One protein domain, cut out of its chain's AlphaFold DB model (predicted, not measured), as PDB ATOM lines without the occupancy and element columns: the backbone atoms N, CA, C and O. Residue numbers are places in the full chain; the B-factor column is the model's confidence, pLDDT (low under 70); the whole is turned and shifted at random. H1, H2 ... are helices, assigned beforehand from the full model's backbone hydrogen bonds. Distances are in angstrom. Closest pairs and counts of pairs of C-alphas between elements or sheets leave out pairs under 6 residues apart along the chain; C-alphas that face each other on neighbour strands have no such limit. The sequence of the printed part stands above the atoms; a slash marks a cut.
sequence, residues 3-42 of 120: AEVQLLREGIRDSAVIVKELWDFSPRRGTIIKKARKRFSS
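AT A GLANCE: This is residues 3 to 42 of the 120 residues of an uncharacterized protein of Araneus ventricosus (UniProt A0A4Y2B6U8). Three helices make a loose, flat V: the longest, H3, is one arm, the helical hairpin of H1 and H2 is the other, and they meet at the link between H2 and H3. Residues 34 to 42, of which 34 to 41 belong to H3, stick out. The printed part has 40 residues, with H1, H2 and H3 in chain order and no named strand: all helix. It is loose, with a radius of gyration of the C-alphas of 11.4 A, spanning 30 by 24 by 11 A.

HOW THE PARTS SIT: H3, residues 27 to 41, is close to but not clearly touching H2, residues 13 to 24; their closest C-alphas, of Gly 30 and Leu 22, are 5.7 A apart. They run opposite ways at a steep tilt of 39 degrees. H1, residues 3 to 9, touches H2, closest at the C-alphas of Glu 4 and Ala 16, 4.7 A. This hairpin has a shallow tilt of 24 degrees. H1 and H3 are apart. In H1, H2 and H3 every O i to N i+4 pair is within hydrogen-bond range.

IN THESE COORDINATES: H3 measures 20.7 A, ending at C-alpha 41 (-4.593, 18.427, -53.221). H2 measures 16.4 A. H1, 9.9 A, begins at C-alpha 3 (7.058, 13.629, -33.890).

THE WHOLE: The farthest C-alphas, of Arg 9 and Arg 39, are 30.5 A apart. The printed part has no cut, and both links are tight. Residues 41 to 42 have pLDDT under 70.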
ATOM      1  N   ALA A   3       7.642  13.970 -32.586       86.44
ATOM      2  CA  ALA A   3       7.058  13.629 -33.890       86.44
ATOM      3  C   ALA A   3       8.099  13.537 -35.027       86.44
ATOM      4  O   ALA A   3       8.047  12.632 -35.849       86.44
ATOM      5  N   GLU A   4       9.078  14.445 -35.060       90.56
ATOM      6  CA  GLU A   4      10.189  14.413 -36.024       90.56
ATOM      7  C   GLU A   4      11.060  13.160 -35.836       90.56
ATOM      8  O   GLU A   4      11.358  12.458 -36.799       90.56
ATOM      9  N   VAL A   5      11.428  12.843 -34.589       92.31
ATOM     10  CA  VAL A   5      12.239  11.663 -34.251       92.31
ATOM     11  C   VAL A   5      11.509  10.373 -34.624       92.31
ATOM     12  O   VAL A   5      12.137   9.438 -35.115       92.31
ATOM     13  N   GLN A   6      10.191  10.324 -34.433       94.06
ATOM     14  CA  GLN A   6       9.374   9.190 -34.845       94.06
ATOM     15  C   GLN A   6       9.362   9.010 -36.373       94.06
ATOM     16  O   GLN A   6       9.638   7.914 -36.851       94.06
ATOM     17  N   LEU A   7       9.159  10.084 -37.144       92.88
ATOM     18  CA  LEU A   7       9.180  10.028 -38.613       92.88
ATOM     19  C   LEU A   7      10.552   9.624 -39.176       92.88
ATOM     20  O   LEU A   7      10.626   8.908 -40.172       92.88
ATOM     21  N   LEU A   8      11.646  10.037 -38.525       92.31
ATOM     22  CA  LEU A   8      12.997   9.593 -38.881       92.31
ATOM     23  C   LEU A   8      13.205   8.096 -38.614       92.31
ATOM     24  O   LEU A   8      13.835   7.426 -39.431       92.31
ATOM     25  N   ARG A   9      12.655   7.562 -37.511       93.94
ATOM     26  CA  ARG A   9      12.672   6.115 -37.210       93.94
ATOM     27  C   ARG A   9      11.865   5.305 -38.223       93.94
ATOM     28  O   ARG A   9      12.278   4.211 -38.580       93.94
ATOM     29  N   GLU A  10      10.758   5.859 -38.707       93.94
ATOM     30  CA  GLU A  10       9.914   5.270 -39.758       93.94
ATOM     31  C   GLU A  10      10.517   5.423 -41.171       93.94
ATOM     32  O   GLU A  10       9.981   4.890 -42.138       93.94
ATOM     33  N   GLY A  11      11.637   6.143 -41.313       92.88
ATOM     34  CA  GLY A  11      12.314   6.368 -42.594       92.88
ATOM     35  C   GLY A  11      11.678   7.451 -43.473       92.88
ATOM     36  O   GLY A  11      12.149   7.688 -44.586       92.88
ATOM     37  N   ILE A  12      10.658   8.162 -42.985       94.00
ATOM     38  CA  ILE A  12       9.915   9.190 -43.727       94.00
ATOM     39  C   ILE A  12      10.615  10.549 -43.577       94.00
ATOM     40  O   ILE A  12      10.144  11.464 -42.893       94.00
ATOM     41  N   ARG A  13      11.784  10.675 -44.214       91.50
ATOM     42  CA  ARG A  13      12.681  11.835 -44.059       91.50
ATOM     43  C   ARG A  13      12.040  13.155 -44.496       91.50
ATOM     44  O   ARG A  13      12.154  14.137 -43.769       91.50
ATOM     45  N   ASP A  14      11.315  13.168 -45.612       90.56
ATOM     46  CA  ASP A  14      10.686  14.391 -46.139       90.56
ATOM     47  C   ASP A  14       9.643  14.967 -45.172       90.56
ATOM     48  O   ASP A  14       9.605  16.170 -44.915       90.56
ATOM     49  N   SER A  15       8.834  14.102 -44.556       88.56
ATOM     50  CA  SER A  15       7.859  14.517 -43.543       88.56
ATOM     51  C   SER A  15       8.541  15.061 -42.288       88.56
ATOM     52  O   SER A  15       8.064  16.043 -41.720       88.56
ATOM     53  N   ALA A  16       9.662  14.466 -41.866       91.56
ATOM     54  CA  ALA A  16      10.437  14.965 -40.733       91.56
ATOM     55  C   ALA A  16      10.994  16.375 -41.001       91.56
ATOM     56  O   ALA A  16      10.888  17.245 -40.137       91.56
ATOM     57  N   VAL A  17      11.498  16.632 -42.217       90.06
ATOM     58  CA  VAL A  17      11.968  17.963 -42.645       90.06
ATOM     59  C   VAL A  17      10.831  18.985 -42.619       90.06
ATOM     60  O   VAL A  17      11.004  20.068 -42.065       90.06
ATOM     61  N   ILE A  18       9.648  18.635 -43.132       87.56
ATOM     62  CA  ILE A  18       8.476  19.525 -43.113       87.56
ATOM     63  C   ILE A  18       8.044  19.840 -41.675       87.56
ATOM     64  O   ILE A  18       7.737  20.986 -41.357       87.56
ATOM     65  N   VAL A  19       8.013  18.839 -40.792       88.19
ATOM     66  CA  VAL A  19       7.654  19.021 -39.375       88.19
ATOM     67  C   VAL A  19       8.652  19.939 -38.667       88.19
ATOM     68  O   VAL A  19       8.238  20.805 -37.897       88.19
ATOM     69  N   LYS A  20       9.944  19.793 -38.966       87.56
ATOM     70  CA  LYS A  20      10.998  20.674 -38.465       87.56
ATOM     71  C   LYS A  20      10.843  22.103 -38.993       87.56
ATOM     72  O   LYS A  20      10.852  23.048 -38.214       87.56
ATOM     73  N   GLU A  21      10.582  22.274 -40.287       85.50
ATOM     74  CA  GLU A  21      10.349  23.585 -40.907       85.50
ATOM     75  C   GLU A  21       9.087  24.286 -40.365       85.50
ATOM     76  O   GLU A  21       9.034  25.508 -40.254       85.50
ATOM     77  N   LEU A  22       8.054  23.534 -39.991       84.25
ATOM     78  CA  LEU A  22       6.866  24.103 -39.351       84.25
ATOM     79  C   LEU A  22       7.131  24.594 -37.923       84.25
ATOM     80  O   LEU A  22       6.399  25.462 -37.450       84.25
ATOM     81  N   TRP A  23       8.134  24.029 -37.253       81.56
ATOM     82  CA  TRP A  23       8.497  24.351 -35.876       81.56
ATOM     83  C   TRP A  23       9.530  25.475 -35.787       81.56
ATOM     84  O   TRP A  23       9.366  26.400 -34.997       81.56
ATOM     85  N   ASP A  24      10.557  25.422 -36.637       80.88
ATOM     86  CA  ASP A  24      11.653  26.396 -36.664       80.88
ATOM     87  C   ASP A  24      11.201  27.773 -37.192       80.88
ATOM     88  O   ASP A  24      11.876  28.782 -36.986       80.88
ATOM     89  N   PHE A  25      10.048  27.844 -37.869       74.62
ATOM     90  CA  PHE A  25       9.531  29.067 -38.480       74.62
ATOM     91  C   PHE A  25       8.141  29.470 -37.962       74.62
ATOM     92  O   PHE A  25       7.385  28.692 -37.392       74.62
ATOM     93  N   SER A  26       7.776  30.734 -38.205       77.56
ATOM     94  CA  SER A  26       6.508  31.336 -37.771       77.56
ATOM     95  C   SER A  26       5.266  30.526 -38.196       77.56
ATOM     96  O   SER A  26       5.201  30.079 -39.349       77.56
ATOM     97  N   PRO A  27       4.194  30.493 -37.371       76.44
ATOM     98  CA  PRO A  27       2.888  29.927 -37.733       76.44
ATOM     99  C   PRO A  27       2.343  30.414 -39.087       76.44
ATOM    100  O   PRO A  27       1.600  29.703 -39.767       76.44
ATOM    101  N   ARG A  28       2.750  31.615 -39.529       82.06
ATOM    102  CA  ARG A  28       2.416  32.168 -40.850       82.06
ATOM    103  C   ARG A  28       2.889  31.265 -41.995       82.06
ATOM    104  O   ARG A  28       2.113  31.029 -42.921       82.06
ATOM    105  N   ARG A  29       4.096  30.693 -41.913       82.50
ATOM    106  CA  ARG A  29       4.655  29.779 -42.929       82.50
ATOM    107  C   ARG A  29       3.815  28.505 -43.036       82.50
ATOM    108  O   ARG A  29       3.410  28.126 -44.135       82.50
ATOM    109  N   GLY A  30       3.403  27.942 -41.898       83.62
ATOM    110  CA  GLY A  30       2.471  26.811 -41.854       83.62
ATOM    111  C   GLY A  30       1.116  27.104 -42.509       83.62
ATOM    112  O   GLY A  30       0.587  26.269 -43.247       83.62
ATOM    113  N   THR A  31       0.565  28.313 -42.335       85.94
ATOM    114  CA  THR A  31      -0.688  28.687 -43.022       85.94
ATOM    115  C   THR A  31      -0.538  28.800 -44.540       85.94
ATOM    116  O   THR A  31      -1.469  28.437 -45.263       85.94
ATOM    117  N   ILE A  32       0.616  29.258 -45.037       86.44
ATOM    118  CA  ILE A  32       0.910  29.348 -46.475       86.44
ATOM    119  C   ILE A  32       1.004  27.942 -47.072       86.44
ATOM    120  O   ILE A  32       0.303  27.655 -48.042       86.44
ATOM    121  N   ILE A  33       1.769  27.048 -46.439       85.44
ATOM    122  CA  ILE A  33       1.909  25.645 -46.860       85.44
ATOM    123  C   ILE A  33       0.537  24.955 -46.875       85.44
ATOM    124  O   ILE A  33       0.163  24.323 -47.863       85.44
ATOM    125  N   LYS A  34      -0.283  25.151 -45.832       85.06
ATOM    126  CA  LYS A  34      -1.657  24.620 -45.767       85.06
ATOM    127  C   LYS A  34      -2.542  25.148 -46.901       85.06
ATOM    128  O   LYS A  34      -3.308  24.380 -47.483       85.06
ATOM    129  N   LYS A  35      -2.470  26.446 -47.218       85.88
ATOM    130  CA  LYS A  35      -3.241  27.059 -48.316       85.88
ATOM    131  C   LYS A  35      -2.784  26.546 -49.681       85.88
ATOM    132  O   LYS A  35      -3.638  26.213 -50.497       85.88
ATOM    133  N   ALA A  36      -1.476  26.446 -49.915       85.38
ATOM    134  CA  ALA A  36      -0.915  25.891 -51.143       85.38
ATOM    135  C   ALA A  36      -1.346  24.431 -51.321       85.38
ATOM    136  O   ALA A  36      -1.971  24.099 -52.323       85.38
ATOM    137  N   ARG A  37      -1.160  23.584 -50.300       84.50
ATOM    138  CA  ARG A  37      -1.601  22.184 -50.337       84.50
ATOM    139  C   ARG A  37      -3.091  22.056 -50.636       84.50
ATOM    140  O   ARG A  37      -3.455  21.238 -51.460       84.50
ATOM    141  N   LYS A  38      -3.966  22.882 -50.050       81.06
ATOM    142  CA  LYS A  38      -5.403  22.867 -50.393       81.06
ATOM    143  C   LYS A  38      -5.684  23.203 -51.860       81.06
ATOM    144  O   LYS A  38      -6.622  22.652 -52.417       81.06
ATOM    145  N   ARG A  39      -4.897  24.091 -52.474       75.19
ATOM    146  CA  ARG A  39      -5.034  24.436 -53.900       75.19
ATOM    147  C   ARG A  39      -4.610  23.288 -54.818       75.19
ATOM    148  O   ARG A  39      -5.200  23.145 -55.879       75.19
ATOM    149  N   PHE A  40      -3.627  22.486 -54.403       70.50
ATOM    150  CA  PHE A  40      -3.063  21.398 -55.213       70.50
ATOM    151  C   PHE A  40      -3.619  19.998 -54.883       70.50
ATOM    152  O   PHE A  40      -3.645  19.141 -55.754       70.50
ATOM    153  N   SER A  41      -4.082  19.742 -53.653       68.00
ATOM    154  CA  SER A  41      -4.593  18.427 -53.221       68.00
ATOM    155  C   SER A  41      -6.020  18.135 -53.672       68.00
ATOM    156  O   SER A  41      -6.411  16.973 -53.660       68.00
ATOM    157  N   SER A  42      -6.812  19.138 -54.050       61.22
ATOM    158  CA  SER A  42      -8.067  18.874 -54.751       61.22
ATOM    159  C   SER A  42      -7.818  19.057 -56.245       61.22
ATOM    160  O   SER A  42      -7.712  20.213 -56.671       61.22
TER     161      SER A  42